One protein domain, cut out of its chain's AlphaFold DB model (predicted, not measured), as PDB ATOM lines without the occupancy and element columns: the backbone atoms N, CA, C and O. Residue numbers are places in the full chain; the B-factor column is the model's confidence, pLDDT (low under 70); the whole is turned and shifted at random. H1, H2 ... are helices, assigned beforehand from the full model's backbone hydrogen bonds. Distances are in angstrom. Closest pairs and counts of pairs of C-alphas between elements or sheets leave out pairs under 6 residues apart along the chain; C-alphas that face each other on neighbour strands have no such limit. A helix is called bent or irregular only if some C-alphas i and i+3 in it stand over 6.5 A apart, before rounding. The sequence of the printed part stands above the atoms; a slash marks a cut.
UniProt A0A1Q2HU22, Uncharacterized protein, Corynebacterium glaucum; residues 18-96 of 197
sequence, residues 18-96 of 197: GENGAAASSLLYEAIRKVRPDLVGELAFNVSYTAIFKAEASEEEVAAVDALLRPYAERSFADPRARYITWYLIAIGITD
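This is residues 18 to 96 of the 197 residues of an uncharacterized protein of Corynebacterium glaucum (UniProt A0A1Q2HU22). Three helices, H1, H4 and H5, touch one another with their centres in a triangle and make the core; H4 and H5 are a helical hairpin, and H1 crosses H5 steeply. H2 turns back from the far end of H1 at a corner, away from H4 and H5, and H3 follows it and meets the last residues of H5. The printed part has 79 residues with five named helices, H1 to H5 in order along the chain, and no named strand; the class is all helix. It is compact, with a radius of gyration of the C-alphas of 11.8 A and spans of 33 by 28 by 18 A.

H1, residues 19 to 35, is one of two hubs, touching three other helices. It touches H2, residues 37 to 45, only at the corner, and only just, with 3 pairs of C-alphas within 8 A; the closest C-alphas are those of Arg 33 and Val 40, 6.1 A apart. H3, residues 49 to 56, is near H1, and is close to but not clearly touching H2, the closest C-alphas, Leu 43 and Tyr 49, being 7.2 A apart. H1 touches H4, residues 59 to 73, at a shallow tilt of 33 degrees, only just short of steep, opposite ways; the closest C-alphas are those of Ala 31 and Val 65, 6.0 A apart. H5, residues 80 to 91, the other hub, touches H1 with residues 80 to 85 alone, at a steep tilt of 45 degrees, the same way; the C-alphas of Ala 24 and Arg 81 are the closest, 4.9 A apart. H4 and H5 touch as a hairpin, at a shallow tilt of 22 degrees, opposite ways, and their closest C-alphas, Ala 73 and Ala 82, are 4.4 A apart. With residues 88 to 91 alone H5 touches H3, only just, with 3 pairs of C-alphas within 8 A; the closest are those of Thr 50 and Tyr 88, 6.6 A apart. H2 is apart from H4 and H5, and H3 is only just apart from H4, with closest C-alphas 8.4 A apart. Every O i to N i+4 pair is within hydrogen-bond range in H1 and H3, against 9 of 11 in H4, 7 of 8 in H5 and 1 of 5 in H2, where 4 of 6 O i to N i+3 pairs are within range.

H1 begins at C-alpha 19, (1.820, 44.766, -26.475), and is 24.6 A long from first to last C-alpha. H2 is 15.2 A long and only just irregular, with C-alphas 38 and 41 6.8 A apart. H3 is 11.1 A long. H4, 19.2 A long, is irregular, with C-alphas 68 and 71 7.1 A apart. H5 is 17.3 A long and ends at C-alpha 91, (11.034, 39.421, -7.887).

The two C-alphas farthest apart are those of Asp 38 and Ala 78, at 33.5 A. The printed part has no cut and no long link; the link from H4 to H5 is short, and the other three are tight. The mean pLDDT of the printed part is 81.1, and residues 18 to 22 and 40 to 52 are under 70.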
ATOM      1  N   GLY A  18       5.391  46.996 -27.160       58.84
ATOM      2  CA  GLY A  18       4.838  47.101 -25.801       58.84
ATOM      3  C   GLY A  18       3.588  46.241 -25.537       58.84
ATOM      4  O   GLY A  18       3.083  46.217 -24.413       58.84
ATOM      5  N   GLU A  19       3.064  45.540 -26.548       61.00
ATOM      6  CA  GLU A  19       1.820  44.766 -26.475       61.00
ATOM      7  C   GLU A  19       1.954  43.520 -25.593       61.00
ATOM      8  O   GLU A  19       1.029  43.179 -24.852       61.00
ATOM      9  N   ASN A  20       3.110  42.855 -25.616       64.00
ATOM     10  CA  ASN A  20       3.342  41.666 -24.795       64.00
ATOM     11  C   ASN A  20       3.519  42.038 -23.320       64.00
ATOM     12  O   ASN A  20       2.981  41.360 -22.441       64.00
ATOM     13  N   GLY A  21       4.200  43.153 -23.053       66.44
ATOM     14  CA  GLY A  21       4.311  43.761 -21.733       66.44
ATOM     15  C   GLY A  21       2.952  44.205 -21.196       66.44
ATOM     16  O   GLY A  21       2.659  43.967 -20.025       66.44
ATOM     17  N   ALA A  22       2.086  44.767 -22.043       69.19
ATOM     18  CA  ALA A  22       0.716  45.126 -21.674       69.19
ATOM     19  C   ALA A  22      -0.150  43.891 -21.370       69.19
ATOM     20  O   ALA A  22      -0.861  43.865 -20.365       69.19
ATOM     21  N   ALA A  23      -0.056  42.837 -22.186       73.25
ATOM     22  CA  ALA A  23      -0.790  41.593 -21.960       73.25
ATOM     23  C   ALA A  23      -0.343  40.874 -20.675       73.25
ATOM     24  O   ALA A  23      -1.187  40.403 -19.910       73.25
ATOM     25  N   ALA A  24       0.963  40.823 -20.402       77.25
ATOM     26  CA  ALA A  24       1.486  40.288 -19.146       77.25
ATOM     27  C   ALA A  24       1.046  41.144 -17.949       77.25
ATOM     28  O   ALA A  24       0.570  40.614 -16.948       77.25
ATOM     29  N   SER A  25       1.109  42.471 -18.085       78.19
ATOM     30  CA  SER A  25       0.670  43.421 -17.058       78.19
ATOM     31  C   SER A  25      -0.824  43.296 -16.745       78.19
ATOM     32  O   SER A  25      -1.212  43.428 -15.588       78.19
ATOM     33  N   SER A  26      -1.665  42.978 -17.734       82.81
ATOM     34  CA  SER A  26      -3.089  42.695 -17.515       82.81
ATOM     35  C   SER A  26      -3.309  41.424 -16.685       82.81
ATOM     36  O   SER A  26      -4.150  41.429 -15.787       82.81
ATOM     37  N   LEU A  27      -2.536  40.358 -16.928       86.00
ATOM     38  CA  LEU A  27      -2.597  39.136 -16.115       86.00
ATOM     39  C   LEU A  27      -2.135  39.390 -14.675       86.00
ATOM     40  O   LEU A  27      -2.802  38.948 -13.739       86.00
ATOM     41  N   LEU A  28      -1.045  40.140 -14.496       84.06
ATOM     42  CA  LEU A  28      -0.570  40.544 -13.171       84.06
ATOM     43  C   LEU A  28      -1.611  41.388 -12.437       84.06
ATOM     44  O   LEU A  28      -1.912  41.113 -11.279       84.06
ATOM     45  N   TYR A  29      -2.201  42.371 -13.119       83.69
ATOM     46  CA  TYR A  29      -3.255  43.211 -12.563       83.69
ATOM     47  C   TYR A  29      -4.440  42.371 -12.072       83.69
ATOM     48  O   TYR A  29      -4.884  42.547 -10.942       83.69
ATOM     49  N   GLU A  30      -4.935  41.424 -12.876       87.44
ATOM     50  CA  GLU A  30      -6.059  40.575 -12.468       87.44
ATOM     51  C   GLU A  30      -5.701  39.618 -11.324       87.44
ATOM     52  O   GLU A  30      -6.555  39.347 -10.477       87.44
ATOM     53  N   ALA A  31      -4.466  39.113 -11.265       88.88
ATOM     54  CA  ALA A  31      -4.012  38.287 -10.150       88.88
ATOM     55  C   ALA A  31      -3.928  39.102  -8.851       88.88
ATOM     56  O   ALA A  31      -4.531  38.723  -7.847       88.88
ATOM     57  N   ILE A  32      -3.267  40.260  -8.890       85.31
ATOM     58  CA  ILE A  32      -3.120  41.149  -7.733       85.31
ATOM     59  C   ILE A  32      -4.484  41.659  -7.282       85.31
ATOM     60  O   ILE A  32      -4.785  41.576  -6.102       85.31
ATOM     61  N   ARG A  33      -5.361  42.095  -8.192       87.31
ATOM     62  CA  ARG A  33      -6.717  42.550  -7.844       87.31
ATOM     63  C   ARG A  33      -7.517  41.497  -7.078       87.31
ATOM     64  O   ARG A  33      -8.327  41.854  -6.228       87.31
ATOM     65  N   LYS A  34      -7.329  40.212  -7.389       89.81
ATOM     66  CA  LYS A  34      -8.011  39.114  -6.690       89.81
ATOM     67  C   LYS A  34      -7.479  38.892  -5.276       89.81
ATOM     68  O   LYS A  34      -8.261  38.500  -4.418       89.81
ATOM     69  N   VAL A  35      -6.185  39.116  -5.051       88.50
ATOM     70  CA  VAL A  35      -5.513  38.848  -3.768       88.50
ATOM     71  C   VAL A  35      -5.497  40.090  -2.868       88.50
ATOM     72  O   VAL A  35      -5.799  40.001  -1.684       88.50
ATOM     73  N   ARG A  36      -5.206  41.256  -3.445       85.19
ATOM     74  CA  ARG A  36      -5.088  42.576  -2.812       85.19
ATOM     75  C   ARG A  36      -5.913  43.632  -3.561       85.19
ATOM     76  O   ARG A  36      -5.363  44.480  -4.269       85.19
ATOM     77  N   PRO A  37      -7.254  43.587  -3.453       85.00
ATOM     78  CA  PRO A  37      -8.130  44.558  -4.111       85.00
ATOM     79  C   PRO A  37      -7.947  45.991  -3.583       85.00
ATOM     80  O   PRO A  37      -8.265  46.946  -4.288       85.00
ATOM     81  N   ASP A  38      -7.426  46.148  -2.366       81.06
ATOM     82  CA  ASP A  38      -7.073  47.425  -1.739       81.06
ATOM     83  C   ASP A  38      -5.983  48.177  -2.512       81.06
ATOM     84  O   ASP A  38      -6.052  49.399  -2.635       81.06
ATOM     85  N   LEU A  39      -5.044  47.452  -3.126       74.88
ATOM     86  CA  LEU A  39      -3.957  48.054  -3.896       74.88
ATOM     87  C   LEU A  39      -4.425  48.615  -5.245       74.88
ATOM     88  O   LEU A  39      -3.710  49.408  -5.852       74.88
ATOM     89  N   VAL A  40      -5.634  48.267  -5.710       67.81
ATOM     90  CA  VAL A  40      -6.143  48.597  -7.056       67.81
ATOM     91  C   VAL A  40      -6.210  50.101  -7.326       67.81
ATOM     92  O   VAL A  40      -5.984  50.534  -8.456       67.81
ATOM     93  N   GLY A  41      -6.475  50.911  -6.297       61.88
ATOM     94  CA  GLY A  41      -6.497  52.372  -6.414       61.88
ATOM     95  C   GLY A  41      -5.114  52.990  -6.654       61.88
ATOM     96  O   GLY A  41      -5.004  54.003  -7.343       61.88
ATOM     97  N   GLU A  42      -4.057  52.355  -6.150       59.56
ATOM     98  CA  GLU A  42      -2.667  52.793  -6.329       59.56
ATOM     99  C   GLU A  42      -2.108  52.386  -7.704       59.56
ATOM    100  O   GLU A  42      -1.224  53.053  -8.248       59.56
ATOM    101  N   LEU A  43      -2.699  51.356  -8.328       54.16
ATOM    102  CA  LEU A  43      -2.343  50.870  -9.671       54.16
ATOM    103  C   LEU A  43      -2.584  51.921 -10.769       54.16
ATOM    104  O   LEU A  43      -1.927  51.895 -11.807       54.16
ATOM    105  N   ALA A  44      -3.492  52.876 -10.543       50.75
ATOM    106  CA  ALA A  44      -3.805  53.937 -11.501       50.75
ATOM    107  C   ALA A  44      -2.699  55.010 -11.634       50.75
ATOM    108  O   ALA A  44      -2.727  55.792 -12.586       50.75
ATOM    109  N   PHE A  45      -1.723  55.055 -10.715       42.91
ATOM    110  CA  PHE A  45      -0.755  56.157 -10.583       42.91
ATOM    111  C   PHE A  45       0.686  55.829 -11.011       42.91
ATOM    112  O   PHE A  45       1.616  56.544 -10.644       42.91
ATOM    113  N   ASN A  46       0.885  54.816 -11.860       49.19
ATOM    114  CA  ASN A  46       2.194  54.490 -12.452       49.19
ATOM    115  C   ASN A  46       3.250  54.018 -11.424       49.19
ATOM    116  O   ASN A  46       4.448  54.255 -11.592       49.19
ATOM    117  N   VAL A  47       2.811  53.355 -10.348       52.94
ATOM    118  CA  VAL A  47       3.706  52.730  -9.362       52.94
ATOM    119  C   VAL A  47       4.062  51.309  -9.809       52.94
ATOM    120  O   VAL A  47       3.215  50.571 -10.306       52.94
ATOM    121  N   SER A  48       5.329  50.914  -9.644       64.75
ATOM    122  CA  SER A  48       5.792  49.559  -9.970       64.75
ATOM    123  C   SER A  48       5.106  48.526  -9.068       64.75
ATOM    124  O   SER A  48       5.424  48.439  -7.880       64.75
ATOM    125  N   TYR A  49       4.195  47.728  -9.640       65.44
ATOM    126  CA  TYR A  49       3.431  46.671  -8.954       65.44
ATOM    127  C   TYR A  49       4.308  45.751  -8.108       65.44
ATOM    128  O   TYR A  49       3.959  45.378  -6.990       65.44
ATOM    129  N   THR A  50       5.481  45.418  -8.637       67.44
ATOM    130  CA  THR A  50       6.464  44.554  -7.991       67.44
ATOM    131  C   THR A  50       7.016  45.162  -6.705       67.44
ATOM    132  O   THR A  50       7.287  44.429  -5.764       67.44
ATOM    133  N   ALA A  51       7.191  46.485  -6.642       69.06
ATOM    134  CA  ALA A  51       7.799  47.145  -5.489       69.06
ATOM    135  C   ALA A  51       6.848  47.200  -4.286       69.06
ATOM    136  O   ALA A  51       7.270  46.859  -3.184       69.06
ATOM    137  N   ILE A  52       5.580  47.574  -4.503       67.69
ATOM    138  CA  ILE A  52       4.567  47.611  -3.435       67.69
ATOM    139  C   ILE A  52       4.284  46.194  -2.940       67.69
ATOM    140  O   ILE A  52       4.386  45.921  -1.747       67.69
ATOM    141  N   PHE A  53       4.004  45.265  -3.862       74.81
ATOM    142  CA  PHE A  53       3.667  43.895  -3.483       74.81
ATOM    143  C   PHE A  53       4.819  43.229  -2.720       74.81
ATOM    144  O   PHE A  53       4.606  42.626  -1.679       74.81
ATOM    145  N   LYS A  54       6.070  43.419  -3.159       70.50
ATOM    146  CA  LYS A  54       7.241  42.895  -2.442       70.50
ATOM    147  C   LYS A  54       7.422  43.488  -1.040       70.50
ATOM    148  O   LYS A  54       7.969  42.812  -0.175       70.50
ATOM    149  N   ALA A  55       7.060  44.752  -0.834       74.69
ATOM    150  CA  ALA A  55       7.277  45.429   0.440       74.69
ATOM    151  C   ALA A  55       6.235  45.046   1.501       74.69
ATOM    152  O   ALA A  55       6.555  45.053   2.688       74.69
ATOM    153  N   GLU A  56       5.012  44.726   1.077       79.81
ATOM    154  CA  GLU A  56       3.852  44.677   1.975       79.81
ATOM    155  C   GLU A  56       3.032  43.386   1.895       79.81
ATOM    156  O   GLU A  56       2.104  43.225   2.689       79.81
ATOM    157  N   ALA A  57       3.320  42.480   0.954       84.75
ATOM    158  CA  ALA A  57       2.556  41.245   0.835       84.75
ATOM    159  C   ALA A  57       2.902  40.248   1.946       84.75
ATOM    160  O   ALA A  57       4.072  40.027   2.273       84.75
ATOM    161  N   SER A  58       1.872  39.608   2.499       90.50
ATOM    162  CA  SER A  58       2.056  38.466   3.397       90.50
ATOM    163  C   SER A  58       2.493  37.212   2.625       90.50
ATOM    164  O   SER A  58       2.314  37.114   1.410       90.50
ATOM    165  N   GLU A  59       3.031  36.211   3.327       91.31
ATOM    166  CA  GLU A  59       3.377  34.918   2.712       91.31
ATOM    167  C   GLU A  59       2.155  34.242   2.059       91.31
ATOM    168  O   GLU A  59       2.270  33.665   0.979       91.31
ATOM    169  N   GLU A  60       0.969  34.367   2.666       93.00
ATOM    170  CA  GLU A  60      -0.290  33.841   2.118       93.00
ATOM    171  C   GLU A  60      -0.689  34.549   0.815       93.00
ATOM    172  O   GLU A  60      -1.142  33.910  -0.136       93.00
ATOM    173  N   GLU A  61      -0.479  35.865   0.739       92.81
ATOM    174  CA  GLU A  61      -0.752  36.657  -0.463       92.81
ATOM    175  C   GLU A  61       0.217  36.310  -1.595       92.81
ATOM    176  O   GLU A  61      -0.204  36.152  -2.744       92.81
ATOM    177  N   VAL A  62       1.501  36.134  -1.276       92.44
ATOM    178  CA  VAL A  62       2.515  35.671  -2.233       92.44
ATOM    179  C   VAL A  62       2.146  34.286  -2.775       92.44
ATOM    180  O   VAL A  62       2.139  34.099  -3.991       92.44
ATOM    181  N   ALA A  63       1.758  33.345  -1.908       94.12
ATOM    182  CA  ALA A  63       1.330  32.007  -2.318       94.12
ATOM    183  C   ALA A  63       0.064  32.034  -3.197       94.12
ATOM    184  O   ALA A  63      -0.037  31.291  -4.176       94.12
ATOM    185  N   ALA A  64      -0.897  32.910  -2.892       94.62
ATOM    186  CA  ALA A  64      -2.103  33.071  -3.702       94.62
ATOM    187  C   ALA A  64      -1.795  33.639  -5.099       94.62
ATOM    188  O   ALA A  64      -2.374  33.193  -6.094       94.62
ATOM    189  N   VAL A  65      -0.872  34.600  -5.191       93.12
ATOM    190  CA  VAL A  65      -0.411  35.149  -6.473       93.12
ATOM    191  C   VAL A  65       0.370  34.111  -7.277       93.12
ATOM    192  O   VAL A  65       0.113  33.974  -8.476       93.12
ATOM    193  N   ASP A  66       1.256  33.344  -6.637       95.31
ATOM    194  CA  ASP A  66       1.974  32.233  -7.272       95.31
ATOM    195  C   ASP A  66       0.996  31.231  -7.902       95.31
ATOM    196  O   ASP A  66       1.047  30.980  -9.106       95.31
ATOM    197  N   ALA A  67       0.004  30.760  -7.140       96.38
ATOM    198  CA  ALA A  67      -1.000  29.812  -7.630       96.38
ATOM    199  C   ALA A  67      -1.773  30.314  -8.868       96.38
ATOM    200  O   ALA A  67      -2.157  29.521  -9.733       96.38
ATOM    201  N   LEU A  68      -2.005  31.626  -8.977       95.31
ATOM    202  CA  LEU A  68      -2.701  32.231 -10.116       95.31
ATOM    203  C   LEU A  68      -1.801  32.398 -11.347       95.31
ATOM    204  O   LEU A  68      -2.292  32.305 -12.477       95.31
ATOM    205  N   LEU A  69      -0.516  32.685 -11.145       94.44
ATOM    206  CA  LEU A  69       0.400  33.113 -12.204       94.44
ATOM    207  C   LEU A  69       1.347  32.016 -12.690       94.44
ATOM    208  O   LEU A  69       1.711  32.027 -13.870       94.44
ATOM    209  N   ARG A  70       1.706  31.050 -11.842       95.31
ATOM    210  CA  ARG A  70       2.614  29.947 -12.182       95.31
ATOM    211  C   ARG A  70       2.228  29.210 -13.468       95.31
ATOM    212  O   ARG A  70       3.100  29.063 -14.323       95.31
ATOM    213  N   PRO A  71       0.941  28.884 -13.731       94.56
ATOM    214  CA  PRO A  71       0.551  28.228 -14.981       94.56
ATOM    215  C   PRO A  71       0.813  29.049 -16.248       94.56
ATOM    216  O   PRO A  71       0.698  28.505 -17.345       94.56
ATOM    217  N   TYR A  72       1.063  30.356 -16.128       92.06
ATOM    218  CA  TYR A  72       1.456  31.232 -17.232       92.06
ATOM    219  C   TYR A  72       2.975  31.418 -17.310       92.06
ATOM    220  O   TYR A  72       3.492  31.552 -18.415       92.06
ATOM    221  N   ALA A  73       3.665  31.426 -16.166       91.75
ATOM    222  CA  ALA A  73       5.122  31.538 -16.080       91.75
ATOM    223  C   ALA A  73       5.834  30.281 -16.597       91.75
ATOM    224  O   ALA A  73       6.783  30.383 -17.366       91.75
ATOM    225  N   GLU A  74       5.344  29.098 -16.225       92.69
ATOM    226  CA  GLU A  74       5.915  27.787 -16.586       92.69
ATOM    227  C   GLU A  74       5.444  27.307 -17.970       92.69
ATOM    228  O   GLU A  74       5.266  26.122 -18.237       92.69
ATOM    229  N   ARG A  75       5.188  28.257 -18.873       89.19
ATOM    230  CA  ARG A  75       4.951  27.986 -20.293       89.19
ATOM    231  C   ARG A  75       6.206  28.316 -21.083       89.19
ATOM    232  O   ARG A  75       7.075  29.059 -20.640       89.19
ATOM    233  N   SER A  76       6.251  27.818 -22.316       85.19
ATOM    234  CA  SER A  76       7.320  28.144 -23.257       85.19
ATOM    235  C   SER A  76       7.520  29.657 -23.398       85.19
ATOM    236  O   SER A  76       6.558  30.396 -23.608       85.19
ATOM    237  N   PHE A  77       8.780  30.097 -23.403       86.31
ATOM    238  CA  PHE A  77       9.170  31.495 -23.641       86.31
ATOM    239  C   PHE A  77       8.915  31.969 -25.081       86.31
ATOM    240  O   PHE A  77       9.031  33.156 -25.377       86.31
ATOM    241  N   ALA A  78       8.464  31.071 -25.966       80.44
ATOM    242  CA  ALA A  78       7.810  31.465 -27.209       80.44
ATOM    243  C   ALA A  78       6.568  32.345 -26.959       80.44
ATOM    244  O   ALA A  78       6.189  33.127 -27.832       80.44
ATOM    245  N   ASP A  79       5.942  32.219 -25.784       82.44
ATOM    246  CA  ASP A  79       5.001  33.194 -25.251       82.44
ATOM    247  C   ASP A  79       5.777  34.278 -24.475       82.44
ATOM    248  O   ASP A  79       6.218  34.033 -23.350       82.44
ATOM    249  N   PRO A  80       5.924  35.496 -25.018       74.12
ATOM    250  CA  PRO A  80       6.686  36.564 -24.367       74.12
ATOM    251  C   PRO A  80       6.093  36.997 -23.016       74.12
ATOM    252  O   PRO A  80       6.786  37.616 -22.207       74.12
ATOM    253  N   ARG A  81       4.828  36.652 -22.733       82.12
ATOM    254  CA  ARG A  81       4.206  36.897 -21.424       82.12
ATOM    255  C   ARG A  81       4.790  35.995 -20.346       82.12
ATOM    256  O   ARG A  81       4.910  36.448 -19.211       82.12
ATOM    257  N   ALA A  82       5.163  34.760 -20.695       88.25
ATOM    258  CA  ALA A  82       5.721  33.795 -19.752       88.25
ATOM    259  C   ALA A  82       6.971  34.379 -19.090       88.25
ATOM    260  O   ALA A  82       6.996  34.529 -17.873       88.25
ATOM    261  N   ARG A  83       7.917  34.883 -19.898       86.25
ATOM    262  CA  ARG A  83       9.141  35.549 -19.425       86.25
ATOM    263  C   ARG A  83       8.853  36.685 -18.440       86.25
ATOM    264  O   ARG A  83       9.491  36.775 -17.395       86.25
ATOM    265  N   TYR A  84       7.894  37.559 -18.754       84.12
ATOM    266  CA  TYR A  84       7.556  38.693 -17.886       84.12
ATOM    267  C   TYR A  84       6.959  38.239 -16.545       84.12
ATOM    268  O   TYR A  84       7.294  38.779 -15.492       84.12
ATOM    269  N   ILE A  85       6.093  37.224 -16.571       89.38
ATOM    270  CA  ILE A  85       5.473  36.677 -15.360       89.38
ATOM    271  C   ILE A  85       6.515  35.932 -14.517       89.38
ATOM    272  O   ILE A  85       6.544  36.125 -13.304       89.38
ATOM    273  N   THR A  86       7.420  35.167 -15.135       91.88
ATOM    274  CA  THR A  86       8.577  34.553 -14.462       91.88
ATOM    275  C   THR A  86       9.404  35.606 -13.725       91.88
ATOM    276  O   THR A  86       9.684  35.452 -12.538       91.88
ATOM    277  N   TRP A  87       9.739  36.714 -14.393       88.88
ATOM    278  CA  TRP A  87      10.451  37.838 -13.779       88.88
ATOM    279  C   TRP A  87       9.732  38.398 -12.550       88.88
ATOM    280  O   TRP A  87      10.371  38.674 -11.532       88.88
ATOM    281  N   TYR A  88       8.413  38.564 -12.640       88.06
ATOM    282  CA  TYR A  88       7.604  39.060 -11.533       88.06
ATOM    283  C   TYR A  88       7.596  38.086 -10.348       88.06
ATOM    284  O   TYR A  88       7.890  38.504  -9.227       88.06
ATOM    285  N   LEU A  89       7.328  36.800 -10.595       92.31
ATOM    286  CA  LEU A  89       7.303  35.758  -9.564       92.31
ATOM    287  C   LEU A  89       8.644  35.666  -8.824       92.31
ATOM    288  O   LEU A  89       8.681  35.697  -7.593       92.31
ATOM    289  N   ILE A  90       9.757  35.700  -9.554       91.88
ATOM    290  CA  ILE A  90      11.094  35.735  -8.950       91.88
ATOM    291  C   ILE A  90      11.309  37.003  -8.118       91.88
ATOM    292  O   ILE A  90      11.895  36.952  -7.034       91.88
ATOM    293  N   ALA A  91      10.843  38.159  -8.594       88.12
ATOM    294  CA  ALA A  91      11.034  39.421  -7.887       88.12
ATOM    295  C   ALA A  91      10.305  39.473  -6.533       88.12
ATOM    296  O   ALA A  91      10.816  40.131  -5.614       88.12
ATOM    297  N   ILE A  92       9.178  38.763  -6.404       88.62
ATOM    298  CA  ILE A  92       8.419  38.592  -5.153       88.62
ATOM    299  C   ILE A  92       8.888  37.387  -4.315       88.62
ATOM    300  O   ILE A  92       8.338  37.149  -3.247       88.62
ATOM    301  N   GLY A  93       9.931  36.669  -4.752       89.31
ATOM    302  CA  GLY A  93      10.608  35.627  -3.967       89.31
ATOM    303  C   GLY A  93      10.351  34.181  -4.402       89.31
ATOM    304  O   GLY A  93      10.898  33.275  -3.781       89.31
ATOM    305  N   ILE A  94       9.579  33.947  -5.465       92.81
ATOM    306  CA  ILE A  94       9.295  32.602  -5.984       92.81
ATOM    307  C   ILE A  94      10.404  32.179  -6.955       92.81
ATOM    308  O   ILE A  94      10.449  32.627  -8.102       92.81
ATOM    309  N   THR A  95      11.330  31.339  -6.492       91.56
ATOM    310  CA  THR A  95      12.503  30.900  -7.276       91.56
ATOM    311  C   THR A  95      12.473  29.430  -7.691       91.56
ATOM    312  O   THR A  95      13.314  29.011  -8.478       91.56
ATOM    313  N   ASP A  96      11.525  28.645  -7.189       93.56
ATOM    314  CA  ASP A  96      11.340  27.214  -7.471       93.56
ATOM    315  C   ASP A  96      10.482  26.967  -8.730       93.56
ATOM    316  O   ASP A  96       9.612  26.099  -8.761       93.56
TER     317      ASP A  96